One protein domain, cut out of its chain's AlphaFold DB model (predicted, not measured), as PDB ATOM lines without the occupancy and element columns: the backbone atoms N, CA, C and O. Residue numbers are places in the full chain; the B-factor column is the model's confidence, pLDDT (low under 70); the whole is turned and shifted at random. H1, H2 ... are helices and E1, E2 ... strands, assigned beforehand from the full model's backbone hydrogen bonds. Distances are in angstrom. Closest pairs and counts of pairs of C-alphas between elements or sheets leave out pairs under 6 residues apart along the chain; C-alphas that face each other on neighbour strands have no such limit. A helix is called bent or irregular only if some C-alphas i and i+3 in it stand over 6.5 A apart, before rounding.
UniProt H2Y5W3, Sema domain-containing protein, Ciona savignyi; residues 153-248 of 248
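Overview. This is residues 153 to 248 of the 248 residues of the protein "Sema domain-containing protein" of Ciona savignyi (UniProt H2Y5W3). Two antiparallel sheets, E1 to E4 and E5 to E7, form a sandwich that is only partly face to face: they come closest along E1 and E5, while the strands E4 and E7 lie far from each other on the outsides. The long hairpin of E5 and E6 is bent in both strands, and the short helix H1 lies in the passage from the one sheet to the other. The printed part has 96 residues, with the order E1, E2, E3, E4, H1, E5, E6, E7 and a mostly strand make-up. It is only just compact, close to loose, with a radius of gyration of the C-alphas of 14.7 A and spans of 44 by 31 by 21 A.

Along the chain. E1, residues 155 to 160, begins with C-alpha 155 at (11.601, -51.792, -10.909) and is 17.2 A long. E2, residues 165 to 172, measures 23.0 A; E3, residues 180 to 186, 19.1 A; and E4, residues 189 to 195, 17.9 A. H1, residues 196 to 199, is 5.4 A long and follows E4 directly. E5, residues 207 to 218, is 28.7 A long and bends by 68 degrees at residue 215. E6, residues 221 to 233, has 13 residues, the most of any strand, is 35.1 A long, and bends by 53 degrees at residue 230. E7, residues 243 to 247, is 13.6 A long and ends with C-alpha 247 at (20.973, -53.491, -19.356).

Arrangement. E1, E2, E3 and E4 form a meander, each strand the antiparallel neighbour of the one before, with E1 and E4 as edge strands. In the hairpin E1 and E2, N 157 and O 168 are 2.9 A apart; in E2 and E3, N 169 and O 183, 2.9 A; in E3 and E4, N 184 and O 192, 2.9 A. H1 is on this sheet but only grazes it, with residues 196 to 198; it is too short for an O i to N i+4 pair, and its one O i to N i+3 pair is within hydrogen-bond range. The two sheets form a sandwich, two sheets face to face, with their best planes 38 degrees apart. The closest C-alphas of E1 and E5 are those of Val 157 and Ser 211, 5.6 A apart. E4 and E7 are apart. E5, E6 and E7 form a second meander: N 214 and O 225 are 2.9 A apart in the hairpin E5 and E6, and N 246 and O 230 2.8 A in E6 and E7.

Size, cuts and confidence. The C-alphas farthest apart, those of Gly 176 and Gly 220, are 45.9 A from each other. The printed part has no cut and no long link. Its mean pLDDT is 70.1; 46 residues are under 70, among them residues 170 to 200.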
ATOM      1  N   PRO A 153       7.282 -57.907 -10.632       62.62
ATOM      2  CA  PRO A 153       8.658 -57.668 -10.200       62.62
ATOM      3  C   PRO A 153       9.146 -56.237 -10.478       62.62
ATOM      4  O   PRO A 153      10.250 -55.895 -10.052       62.62
ATOM      5  N   GLY A 154       8.331 -55.408 -11.148       67.75
ATOM      6  CA  GLY A 154       8.577 -54.023 -11.544       67.75
ATOM      7  C   GLY A 154       9.630 -53.257 -10.734       67.75
ATOM      8  O   GLY A 154       9.663 -53.246  -9.495       67.75
ATOM      9  N   CYS A 155      10.495 -52.559 -11.463       70.69
ATOM     10  CA  CYS A 155      11.601 -51.792 -10.909       70.69
ATOM     11  C   CYS A 155      11.423 -50.306 -11.187       70.69
ATOM     12  O   CYS A 155      10.874 -49.891 -12.202       70.69
ATOM     13  N   SER A 156      11.931 -49.475 -10.291       75.94
ATOM     14  CA  SER A 156      11.956 -48.038 -10.504       75.94
ATOM     15  C   SER A 156      13.223 -47.443  -9.942       75.94
ATOM     16  O   SER A 156      13.772 -47.920  -8.948       75.94
ATOM     17  N   VAL A 157      13.685 -46.390 -10.600       75.81
ATOM     18  CA  VAL A 157      14.885 -45.648 -10.248       75.81
ATOM     19  C   VAL A 157      14.568 -44.167 -10.239       75.81
ATOM     20  O   VAL A 157      13.824 -43.650 -11.076       75.81
ATOM     21  N   LEU A 158      15.153 -43.488  -9.264       75.88
ATOM     22  CA  LEU A 158      15.158 -42.045  -9.177       75.88
ATOM     23  C   LEU A 158      16.571 -41.547  -9.484       75.88
ATOM     24  O   LEU A 158      17.548 -42.106  -8.989       75.88
ATOM     25  N   GLY A 159      16.673 -40.480 -10.269       68.81
ATOM     26  CA  GLY A 159      17.904 -39.717 -10.400       68.81
ATOM     27  C   GLY A 159      17.616 -38.258 -10.704       68.81
ATOM     28  O   GLY A 159      16.572 -37.895 -11.235       68.81
ATOM     29  N   GLU A 160      18.546 -37.395 -10.342       64.62
ATOM     30  CA  GLU A 160      18.466 -35.980 -10.671       64.62
ATOM     31  C   GLU A 160      19.097 -35.759 -12.046       64.62
ATOM     32  O   GLU A 160      20.218 -36.193 -12.274       64.62
ATOM     33  N   VAL A 161      18.393 -35.128 -12.985       59.41
ATOM     34  CA  VAL A 161      18.923 -34.841 -14.327       59.41
ATOM     35  C   VAL A 161      18.743 -33.352 -14.591       59.41
ATOM     36  O   VAL A 161      17.617 -32.872 -14.675       59.41
ATOM     37  N   GLY A 162      19.852 -32.616 -14.712       55.97
ATOM     38  CA  GLY A 162      19.823 -31.175 -14.987       55.97
ATOM     39  C   GLY A 162      19.317 -30.312 -13.823       55.97
ATOM     40  O   GLY A 162      18.657 -29.309 -14.069       55.97
ATOM     41  N   GLY A 163      19.603 -30.702 -12.574       57.69
ATOM     42  CA  GLY A 163      19.228 -29.938 -11.374       57.69
ATOM     43  C   GLY A 163      17.805 -30.188 -10.874       57.69
ATOM     44  O   GLY A 163      17.296 -29.425 -10.055       57.69
ATOM     45  N   ALA A 164      17.123 -31.205 -11.406       60.25
ATOM     46  CA  ALA A 164      15.780 -31.539 -10.970       60.25
ATOM     47  C   ALA A 164      15.460 -33.040 -11.117       60.25
ATOM     48  O   ALA A 164      16.040 -33.757 -11.939       60.25
ATOM     49  N   PHE A 165      14.548 -33.534 -10.276       63.94
ATOM     50  CA  PHE A 165      14.283 -34.966 -10.140       63.94
ATOM     51  C   PHE A 165      13.587 -35.551 -11.367       63.94
ATOM     52  O   PHE A 165      12.525 -35.091 -11.783       63.94
ATOM     53  N   SER A 166      14.175 -36.615 -11.905       66.44
ATOM     54  CA  SER A 166      13.552 -37.501 -12.877       66.44
ATOM     55  C   SER A 166      13.402 -38.890 -12.269       66.44
ATOM     56  O   SER A 166      14.368 -39.500 -11.816       66.44
ATOM     57  N   SER A 167      12.191 -39.429 -12.277       68.81
ATOM     58  CA  SER A 167      11.957 -40.810 -11.856       68.81
ATOM     59  C   SER A 167      11.497 -41.626 -13.039       68.81
ATOM     60  O   SER A 167      10.607 -41.180 -13.762       68.81
ATOM     61  N   VAL A 168      12.056 -42.818 -13.206       68.69
ATOM     62  CA  VAL A 168      11.599 -43.776 -14.205       68.69
ATOM     63  C   VAL A 168      11.139 -45.040 -13.490       68.69
ATOM     64  O   VAL A 168      11.902 -45.641 -12.736       68.69
ATOM     65  N   ALA A 169       9.889 -45.435 -13.709       70.25
ATOM     66  CA  ALA A 169       9.366 -46.720 -13.265       70.25
ATOM     67  C   ALA A 169       9.090 -47.611 -14.471       70.25
ATOM     68  O   ALA A 169       8.372 -47.200 -15.381       70.25
ATOM     69  N   ALA A 170       9.649 -48.813 -14.444       66.81
ATOM     70  CA  ALA A 170       9.371 -49.900 -15.360       66.81
ATOM     71  C   ALA A 170       8.445 -50.901 -14.661       66.81
ATOM     72  O   ALA A 170       8.818 -51.530 -13.670       66.81
ATOM     73  N   THR A 171       7.214 -51.010 -15.153       67.88
ATOM     74  CA  THR A 171       6.195 -51.911 -14.589       67.88
ATOM     75  C   THR A 171       5.621 -52.795 -15.684       67.88
ATOM     76  O   THR A 171       5.441 -52.336 -16.820       67.88
ATOM     77  N   THR A 172       5.332 -54.047 -15.342       59.94
ATOM     78  CA  THR A 172       4.663 -55.001 -16.224       59.94
ATOM     79  C   THR A 172       3.191 -55.065 -15.832       59.94
ATOM     80  O   THR A 172       2.811 -55.341 -14.694       59.94
ATOM     81  N   ARG A 173       2.297 -54.721 -16.760       59.69
ATOM     82  CA  ARG A 173       0.862 -54.781 -16.474       59.69
ATOM     83  C   ARG A 173       0.409 -56.242 -16.547       59.69
ATOM     84  O   ARG A 173       0.499 -56.857 -17.604       59.69
ATOM     85  N   ARG A 174      -0.157 -56.787 -15.463       51.09
ATOM     86  CA  ARG A 174      -0.796 -58.117 -15.467       51.09
ATOM     87  C   ARG A 174      -2.299 -58.020 -15.192       51.09
ATOM     88  O   ARG A 174      -2.799 -58.473 -14.181       51.09
ATOM     89  N   ALA A 175      -3.022 -57.446 -16.153       43.44
ATOM     90  CA  ALA A 175      -4.485 -57.514 -16.241       43.44
ATOM     91  C   ALA A 175      -4.914 -57.568 -17.721       43.44
ATOM     92  O   ALA A 175      -5.407 -56.589 -18.281       43.44
ATOM     93  N   GLY A 176      -4.604 -58.684 -18.394       47.72
ATOM     94  CA  GLY A 176      -5.003 -58.958 -19.786       47.72
ATOM     95  C   GLY A 176      -4.296 -58.140 -20.876       47.72
ATOM     96  O   GLY A 176      -4.601 -58.304 -22.052       47.72
ATOM     97  N   ASN A 177      -3.358 -57.265 -20.514       49.88
ATOM     98  CA  ASN A 177      -2.591 -56.448 -21.448       49.88
ATOM     99  C   ASN A 177      -1.129 -56.410 -20.988       49.88
ATOM    100  O   ASN A 177      -0.829 -55.760 -19.991       49.88
ATOM    101  N   THR A 178      -0.263 -57.119 -21.704       52.84
ATOM    102  CA  THR A 178       1.146 -57.442 -21.406       52.84
ATOM    103  C   THR A 178       2.113 -56.269 -21.554       52.84
ATOM    104  O   THR A 178       3.312 -56.459 -21.565       52.84
ATOM    105  N   ASN A 179       1.661 -55.028 -21.698       56.66
ATOM    106  CA  ASN A 179       2.585 -53.956 -22.060       56.66
ATOM    107  C   ASN A 179       3.502 -53.515 -20.900       56.66
ATOM    108  O   ASN A 179       3.021 -53.014 -19.879       56.66
ATOM    109  N   THR A 180       4.819 -53.584 -21.124       61.47
ATOM    110  CA  THR A 180       5.837 -52.885 -20.326       61.47
ATOM    111  C   THR A 180       5.652 -51.375 -20.461       61.47
ATOM    112  O   THR A 180       5.668 -50.819 -21.568       61.47
ATOM    113  N   ASN A 181       5.487 -50.691 -19.328       64.44
ATOM    114  CA  ASN A 181       5.338 -49.238 -19.283       64.44
ATOM    115  C   ASN A 181       6.553 -48.601 -18.621       64.44
ATOM    116  O   ASN A 181       6.905 -48.983 -17.506       64.44
ATOM    117  N   LEU A 182       7.124 -47.588 -19.279       67.81
ATOM    118  CA  LEU A 182       8.005 -46.631 -18.628       67.81
ATOM    119  C   LEU A 182       7.216 -45.380 -18.277       67.81
ATOM    120  O   LEU A 182       6.725 -44.650 -19.143       67.81
ATOM    121  N   VAL A 183       7.127 -45.112 -16.985       65.62
ATOM    122  CA  VAL A 183       6.617 -43.846 -16.472       65.62
ATOM    123  C   VAL A 183       7.814 -42.976 -16.148       65.62
ATOM    124  O   VAL A 183       8.559 -43.307 -15.229       65.62
ATOM    125  N   LYS A 184       8.001 -41.876 -16.886       68.12
ATOM    126  CA  LYS A 184       9.017 -40.865 -16.592       68.12
ATOM    127  C   LYS A 184       8.354 -39.622 -16.002       68.12
ATOM    128  O   LYS A 184       7.685 -38.876 -16.721       68.12
ATOM    129  N   ASN A 185       8.580 -39.359 -14.718       65.06
ATOM    130  CA  ASN A 185       8.299 -38.032 -14.171       65.06
ATOM    131  C   ASN A 185       9.469 -37.124 -14.544       65.06
ATOM    132  O   ASN A 185      10.625 -37.493 -14.339       65.06
ATOM    133  N   LEU A 186       9.159 -35.978 -15.146       59.44
ATOM    134  CA  LEU A 186      10.124 -34.948 -15.499       59.44
ATOM    135  C   LEU A 186       9.833 -33.696 -14.677       59.44
ATOM    136  O   LEU A 186       8.666 -33.351 -14.480       59.44
ATOM    137  N   PRO A 187      10.867 -32.961 -14.272       54.84
ATOM    138  CA  PRO A 187      10.659 -31.713 -13.577       54.84
ATOM    139  C   PRO A 187      10.058 -30.659 -14.515       54.84
ATOM    140  O   PRO A 187      10.484 -30.500 -15.658       54.84
ATOM    141  N   MET A 188       9.032 -29.955 -14.029       52.25
ATOM    142  CA  MET A 188       8.334 -28.840 -14.693       52.25
ATOM    143  C   MET A 188       7.617 -29.148 -16.023       52.25
ATOM    144  O   MET A 188       7.076 -28.238 -16.651       52.25
ATOM    145  N   ARG A 189       7.532 -30.414 -16.450       50.59
ATOM    146  CA  ARG A 189       6.656 -30.854 -17.551       50.59
ATOM    147  C   ARG A 189       5.660 -31.886 -17.030       50.59
ATOM    148  O   ARG A 189       6.008 -32.701 -16.181       50.59
ATOM    149  N   LYS A 190       4.426 -31.873 -17.557       52.84
ATOM    150  CA  LYS A 190       3.483 -32.993 -17.375       52.84
ATOM    151  C   LYS A 190       4.222 -34.298 -17.711       52.84
ATOM    152  O   LYS A 190       4.996 -34.324 -18.667       52.84
ATOM    153  N   HIS A 191       4.026 -35.321 -16.879       54.34
ATOM    154  CA  HIS A 191       4.652 -36.641 -16.976       54.34
ATOM    155  C   HIS A 191       4.734 -37.150 -18.426       54.34
ATOM    156  O   HIS A 191       3.807 -36.961 -19.214       54.34
ATOM    157  N   ILE A 192       5.829 -37.830 -18.776       54.38
ATOM    158  CA  ILE A 192       5.907 -38.583 -20.030       54.38
ATOM    159  C   ILE A 192       5.647 -40.044 -19.684       54.38
ATOM    160  O   ILE A 192       6.481 -40.710 -19.074       54.38
ATOM    161  N   GLN A 193       4.481 -40.545 -20.081       56.59
ATOM    162  CA  GLN A 193       4.194 -41.973 -20.060       56.59
ATOM    163  C   GLN A 193       4.505 -42.544 -21.444       56.59
ATOM    164  O   GLN A 193       3.871 -42.173 -22.430       56.59
ATOM    165  N   ALA A 194       5.499 -43.429 -21.524       55.09
ATOM    166  CA  ALA A 194       5.844 -44.140 -22.746       55.09
ATOM    167  C   ALA A 194       5.517 -45.628 -22.571       55.09
ATOM    168  O   ALA A 194       6.088 -46.319 -21.726       55.09
ATOM    169  N   THR A 195       4.592 -46.143 -23.380       54.44
ATOM    170  CA  THR A 195       4.362 -47.588 -23.485       54.44
ATOM    171  C   THR A 195       5.453 -48.182 -24.371       54.44
ATOM    172  O   THR A 195       5.397 -48.051 -25.595       54.44
ATOM    173  N   LEU A 196       6.455 -48.818 -23.762       53.50
ATOM    174  CA  LEU A 196       7.605 -49.378 -24.480       53.50
ATOM    175  C   LEU A 196       7.252 -50.576 -25.362       53.50
ATOM    176  O   LEU A 196       7.919 -50.806 -26.367       53.50
ATOM    177  N   GLY A 197       6.179 -51.306 -25.043       47.56
ATOM    178  CA  GLY A 197       5.750 -52.449 -25.855       47.56
ATOM    179  C   GLY A 197       5.470 -52.084 -27.321       47.56
ATOM    180  O   GLY A 197       5.700 -52.889 -28.220       47.56
ATOM    181  N   ARG A 198       5.064 -50.834 -27.607       49.66
ATOM    182  CA  ARG A 198       4.805 -50.371 -28.984       49.66
ATOM    183  C   ARG A 198       6.065 -50.023 -29.778       49.66
ATOM    184  O   ARG A 198       6.001 -50.025 -31.003       49.66
ATOM    185  N   SER A 199       7.190 -49.732 -29.123       57.09
ATOM    186  CA  SER A 199       8.432 -49.360 -29.815       57.09
ATOM    187  C   SER A 199       9.304 -50.562 -30.193       57.09
ATOM    188  O   SER A 199      10.345 -50.368 -30.812       57.09
ATOM    189  N   LYS A 200       8.901 -51.794 -29.827       65.31
ATOM    190  CA  LYS A 200       9.706 -53.034 -29.915       65.31
ATOM    191  C   LYS A 200      11.054 -52.974 -29.177       65.31
ATOM    192  O   LYS A 200      11.845 -53.901 -29.314       65.31
ATOM    193  N   MET A 201      11.314 -51.921 -28.396       70.50
ATOM    194  CA  MET A 201      12.592 -51.727 -27.699       70.50
ATOM    195  C   MET A 201      12.774 -52.686 -26.523       70.50
ATOM    196  O   MET A 201      13.905 -53.010 -26.187       70.50
ATOM    197  N   VAL A 202      11.669 -53.103 -25.904       75.81
ATOM    198  CA  VAL A 202      11.637 -54.056 -24.791       75.81
ATOM    199  C   VAL A 202      10.505 -55.045 -25.047       75.81
ATOM    200  O   VAL A 202       9.475 -54.690 -25.639       75.81
ATOM    201  N   ASP A 203      10.708 -56.294 -24.656       75.81
ATOM    202  CA  ASP A 203       9.686 -57.320 -24.698       75.81
ATOM    203  C   ASP A 203       8.522 -56.995 -23.756       75.81
ATOM    204  O   ASP A 203       8.657 -56.354 -22.712       75.81
ATOM    205  N   GLU A 204       7.326 -57.396 -24.163       71.38
ATOM    206  CA  GLU A 204       6.126 -57.187 -23.360       71.38
ATOM    207  C   GLU A 204       6.170 -58.029 -22.067       71.38
ATOM    208  O   GLU A 204       5.644 -57.635 -21.033       71.38
ATOM    209  N   LYS A 205       6.890 -59.152 -22.077       72.00
ATOM    210  CA  LYS A 205       7.099 -60.029 -20.923       72.00
ATOM    211  C   LYS A 205       8.432 -59.781 -20.216       72.00
ATOM    212  O   LYS A 205       8.866 -60.641 -19.458       72.00
ATOM    213  N   ALA A 206       9.094 -58.651 -20.466       77.38
ATOM    214  CA  ALA A 206      10.374 -58.361 -19.833       77.38
ATOM    215  C   ALA A 206      10.259 -58.337 -18.298       77.38
ATOM    216  O   ALA A 206       9.419 -57.640 -17.732       77.38
ATOM    217  N   GLU A 207      11.142 -59.062 -17.619       77.88
ATOM    218  CA  GLU A 207      11.175 -59.182 -16.164       77.88
ATOM    219  C   GLU A 207      12.278 -58.293 -15.592       77.88
ATOM    220  O   GLU A 207      13.470 -58.584 -15.710       77.88
ATOM    221  N   PHE A 208      11.888 -57.185 -14.965       78.69
ATOM    222  CA  PHE A 208      12.834 -56.251 -14.360       78.69
ATOM    223  C   PHE A 208      13.337 -56.768 -13.016       78.69
ATOM    224  O   PHE A 208      12.549 -57.050 -12.118       78.69
ATOM    225  N   VAL A 209      14.658 -56.819 -12.857       81.00
ATOM    226  CA  VAL A 209      15.319 -57.331 -11.645       81.00
ATOM    227  C   VAL A 209      16.095 -56.257 -10.888       81.00
ATOM    228  O   VAL A 209      16.421 -56.433  -9.713       81.00
ATOM    229  N   GLY A 210      16.381 -55.117 -11.522       79.19
ATOM    230  CA  GLY A 210      17.051 -54.011 -10.853       79.19
ATOM    231  C   GLY A 210      17.075 -52.724 -11.660       79.19
ATOM    232  O   GLY A 210      16.817 -52.701 -12.861       79.19
ATOM    233  N   SER A 211      17.405 -51.634 -10.974       83.81
ATOM    234  CA  SER A 211      17.606 -50.332 -11.601       83.81
ATOM    235  C   SER A 211      18.493 -49.439 -10.736       83.81
ATOM    236  O   SER A 211      18.405 -49.478  -9.503       83.81
ATOM    237  N   PHE A 212      19.342 -48.626 -11.363       83.75
ATOM    238  CA  PHE A 212      20.294 -47.758 -10.667       83.75
ATOM    239  C   PHE A 212      20.628 -46.505 -11.479       83.75
ATOM    240  O   PHE A 212      20.521 -46.490 -12.700       83.75
ATOM    241  N   ALA A 213      21.009 -45.436 -10.783       82.56
ATOM    242  CA  ALA A 213      21.508 -44.215 -11.400       82.56
ATOM    243  C   ALA A 213      23.036 -44.203 -11.324       82.56
ATOM    244  O   ALA A 213      23.603 -44.592 -10.300       82.56
ATOM    245  N   TYR A 214      23.691 -43.741 -12.381       85.38
ATOM    246  CA  TYR A 214      25.142 -43.629 -12.445       85.38
ATOM    247  C   TYR A 214      25.535 -42.300 -13.086       85.38
ATOM    248  O   TYR A 214      24.923 -41.869 -14.065       85.38
ATOM    249  N   ASP A 215      26.534 -41.649 -12.499       84.12
ATOM    250  CA  ASP A 215      27.133 -40.437 -13.048       84.12
ATOM    251  C   ASP A 215      28.122 -40.837 -14.136       84.12
ATOM    252  O   ASP A 215      29.179 -41.391 -13.848       84.12
ATOM    253  N   ASP A 216      27.756 -40.579 -15.385       80.38
ATOM    254  CA  ASP A 216      28.600 -40.839 -16.541       80.38
ATOM    255  C   ASP A 216      29.222 -39.530 -17.038       80.38
ATOM    256  O   ASP A 216      28.579 -38.478 -17.054       80.38
ATOM    257  N   VAL A 217      30.489 -39.581 -17.440       78.50
ATOM    258  CA  VAL A 217      31.192 -38.432 -18.014       78.50
ATOM    259  C   VAL A 217      31.227 -38.617 -19.523       78.50
ATOM    260  O   VAL A 217      32.218 -39.070 -20.095       78.50
ATOM    261  N   THR A 218      30.136 -38.241 -20.188       74.31
ATOM    262  CA  THR A 218      30.077 -38.244 -21.650       74.31
ATOM    263  C   THR A 218      30.537 -36.887 -22.187       74.31
ATOM    264  O   THR A 218      30.015 -35.839 -21.808       74.31
ATOM    265  N   SER A 219      31.530 -36.875 -23.083       76.50
ATOM    266  CA  SER A 219      31.995 -35.656 -23.776       76.50
ATOM    267  C   SER A 219      32.385 -34.490 -22.845       76.50
ATOM    268  O   SER A 219      32.159 -33.323 -23.164       76.50
ATOM    269  N   GLY A 220      32.957 -34.798 -21.676       76.81
ATOM    270  CA  GLY A 220      33.419 -33.799 -20.705       76.81
ATOM    271  C   GLY A 220      32.316 -33.144 -19.864       76.81
ATOM    272  O   GLY A 220      32.596 -32.185 -19.146       76.81
ATOM    273  N   ARG A 221      31.072 -33.641 -19.926       77.00
ATOM    274  CA  ARG A 221      29.965 -33.213 -19.059       77.00
ATOM    275  C   ARG A 221      29.525 -34.366 -18.164       77.00
ATOM    276  O   ARG A 221      29.436 -35.501 -18.616       77.00
ATOM    277  N   LEU A 222      29.245 -34.055 -16.898       75.88
ATOM    278  CA  LEU A 222      28.612 -34.993 -15.973       75.88
ATOM    279  C   LEU A 222      27.138 -35.144 -16.355       75.88
ATOM    280  O   LEU A 222      26.366 -34.187 -16.273       75.88
ATOM    281  N   GLU A 223      26.762 -36.347 -16.770       74.25
ATOM    282  CA  GLU A 223      25.402 -36.728 -17.124       74.25
ATOM    283  C   GLU A 223      24.933 -37.869 -16.222       74.25
ATOM    284  O   GLU A 223      25.553 -38.927 -16.134       74.25
ATOM    285  N   LYS A 224      23.785 -37.683 -15.570       76.00
ATOM    286  CA  LYS A 224      23.127 -38.749 -14.813       76.00
ATOM    287  C   LYS A 224      22.401 -39.684 -15.775       76.00
ATOM    288  O   LYS A 224      21.394 -39.298 -16.374       76.00
ATOM    289  N   LYS A 225      22.886 -40.920 -15.891       79.88
ATOM    290  CA  LYS A 225      22.228 -41.999 -16.641       79.88
ATOM    291  C   LYS A 225      21.463 -42.912 -15.689       79.88
ATOM    292  O   LYS A 225      21.894 -43.162 -14.563       79.88
ATOM    293  N   LEU A 226      20.301 -43.376 -16.138       79.75
ATOM    294  CA  LEU A 226      19.431 -44.287 -15.401       79.75
ATOM    295  C   LEU A 226      19.446 -45.625 -16.125       79.75
ATOM    296  O   LEU A 226      19.130 -45.653 -17.309       79.75
ATOM    297  N   TYR A 227      19.788 -46.685 -15.406       83.25
ATOM    298  CA  TYR A 227      19.909 -48.031 -15.942       83.25
ATOM    299  C   TYR A 227      18.837 -48.950 -15.370       83.25
ATOM    300  O   TYR A 227      18.502 -48.870 -14.182       83.25
ATOM    301  N   PHE A 228      18.362 -49.868 -16.201       83.31
ATOM    302  CA  PHE A 228      17.470 -50.967 -15.858       83.31
ATOM    303  C   PHE A 228      18.105 -52.290 -16.256       83.31
ATOM    304  O   PHE A 228      18.629 -52.416 -17.356       83.31
ATOM    305  N   VAL A 229      18.015 -53.281 -15.374       87.31
ATOM    306  CA  VAL A 229      18.438 -54.657 -15.635       87.31
ATOM    307  C   VAL A 229      17.195 -55.528 -15.707       87.31
ATOM    308  O   VAL A 229      16.374 -55.509 -14.784       87.31
ATOM    309  N   PHE A 230      17.049 -56.271 -16.800       84.19
ATOM    310  CA  PHE A 230      15.873 -57.098 -17.049       84.19
ATOM    311  C   PHE A 230      16.196 -58.316 -17.915       84.19
ATOM    312  O   PHE A 230      17.150 -58.301 -18.693       84.19
ATOM    313  N   GLY A 231      15.406 -59.374 -17.754       85.12
ATOM    314  CA  GLY A 231      15.384 -60.530 -18.650       85.12
ATOM    315  C   GLY A 231      14.256 -60.399 -19.670       85.12
ATOM    316  O   GLY A 231      13.192 -59.887 -19.336       85.12
ATOM    317  N   GLU A 232      14.463 -60.845 -20.904       84.44
ATOM    318  CA  GLU A 232      13.414 -60.900 -21.925       84.44
ATOM    319  C   GLU A 232      13.651 -62.006 -22.960       84.44
ATOM    320  O   GLU A 232      14.757 -62.535 -23.085       84.44
ATOM    321  N   ASP A 233      12.615 -62.336 -23.731       85.12
ATOM    322  CA  ASP A 233      12.743 -63.235 -24.876       85.12
ATOM    323  C   ASP A 233      13.596 -62.574 -25.976       85.12
ATOM    324  O   ASP A 233      13.346 -61.446 -26.411       85.12
ATOM    325  N   ALA A 234      14.632 -63.281 -26.425       85.38
ATOM    326  CA  ALA A 234      15.588 -62.809 -27.418       85.38
ATOM    327  C   ALA A 234      14.949 -62.767 -28.815       85.38
ATOM    328  O   ALA A 234      14.434 -63.772 -29.311       85.38
ATOM    329  N   ARG A 235      15.020 -61.603 -29.466       81.25
ATOM    330  CA  ARG A 235      14.398 -61.307 -30.774       81.25
ATOM    331  C   ARG A 235      15.428 -61.125 -31.895       81.25
ATOM    332  O   ARG A 235      15.072 -60.745 -33.011       81.25
ATOM    333  N   GLU A 236      16.706 -61.338 -31.597       83.38
ATOM    334  CA  GLU A 236      17.817 -61.207 -32.530       83.38
ATOM    335  C   GLU A 236      17.743 -62.258 -33.657       83.38
ATOM    336  O   GLU A 236      17.331 -63.398 -33.415       83.38
ATOM    337  N   PRO A 237      18.165 -61.919 -34.892       79.12
ATOM    338  CA  PRO A 237      18.171 -62.864 -36.006       79.12
ATOM    339  C   PRO A 237      18.962 -64.135 -35.668       79.12
ATOM    340  O   PRO A 237      20.125 -64.058 -35.279       79.12
ATOM    341  N   GLY A 238      18.339 -65.303 -35.839       76.06
ATOM    342  CA  GLY A 238      18.952 -66.607 -35.550       76.06
ATOM    343  C   GLY A 238      18.702 -67.143 -34.135       76.06
ATOM    344  O   GLY A 238      19.058 -68.286 -33.861       76.06
ATOM    345  N   SER A 239      18.050 -66.374 -33.258       69.06
ATOM    346  CA  SER A 239      17.551 -66.875 -31.975       69.06
ATOM    347  C   SER A 239      16.193 -67.556 -32.165       69.06
ATOM    348  O   SER A 239      15.216 -66.913 -32.545       69.06
ATOM    349  N   SER A 240      16.108 -68.858 -31.887       62.12
ATOM    350  CA  SER A 240      14.831 -69.544 -31.665       62.12
ATOM    351  C   SER A 240      14.720 -69.890 -30.179       62.12
ATOM    352  O   SER A 240      15.401 -70.804 -29.718       62.12
ATOM    353  N   ASN A 241      13.871 -69.165 -29.443       69.81
ATOM    354  CA  ASN A 241      13.593 -69.347 -28.007       69.81
ATOM    355  C   ASN A 241      14.758 -69.033 -27.042       69.81
ATOM    356  O   ASN A 241      14.843 -69.626 -25.967       69.81
ATOM    357  N   GLY A 242      15.666 -68.119 -27.399       80.19
ATOM    358  CA  GLY A 242      16.669 -67.620 -26.453       80.19
ATOM    359  C   GLY A 242      16.054 -66.702 -25.390       80.19
ATOM    360  O   GLY A 242      15.139 -65.944 -25.693       80.19
ATOM    361  N   HIS A 243      16.585 -66.732 -24.167       86.12
ATOM    362  CA  HIS A 243      16.307 -65.733 -23.132       86.12
ATOM    363  C   HIS A 243      17.552 -64.857 -22.953       86.12
ATOM    364  O   HIS A 243      18.658 -65.380 -22.801       86.12
ATOM    365  N   ALA A 244      17.390 -63.538 -23.011       87.19
ATOM    366  CA  ALA A 244      18.479 -62.573 -22.928       87.19
ATOM    367  C   ALA A 244      18.362 -61.732 -21.655       87.19
ATOM    368  O   ALA A 244      17.296 -61.223 -21.323       87.19
ATOM    369  N   THR A 245      19.487 -61.525 -20.971       89.94
ATOM    370  CA  THR A 245      19.603 -60.511 -19.918       89.94
ATOM    371  C   THR A 245      20.141 -59.223 -20.525       89.94
ATOM    372  O   THR A 245      21.165 -59.239 -21.213       89.94
ATOM    373  N   ARG A 246      19.472 -58.101 -20.263       87.50
ATOM    374  CA  ARG A 246      19.829 -56.785 -20.793       87.50
ATOM    375  C   ARG A 246      20.062 -55.764 -19.696       87.50
ATOM    376  O   ARG A 246      19.520 -55.859 -18.595       87.50
ATOM    377  N   ILE A 247      20.854 -54.761 -20.058       88.06
ATOM    378  CA  ILE A 247      20.973 -53.491 -19.356       88.06
ATOM    379  C   ILE A 247      20.670 -52.367 -20.351       88.06
ATOM    380  O   ILE A 247      21.219 -52.371 -21.454       88.06
ATOM    381  N   ALA A 248      19.779 -51.447 -19.984       81.81
ATOM    382  CA  ALA A 248      19.386 -50.302 -20.811       81.81
ATOM    383  C   ALA A 248      19.294 -49.023 -19.984       81.81
ATOM    384  O   ALA A 248      18.888 -49.136 -18.806       81.81
TER     385      ALA A 248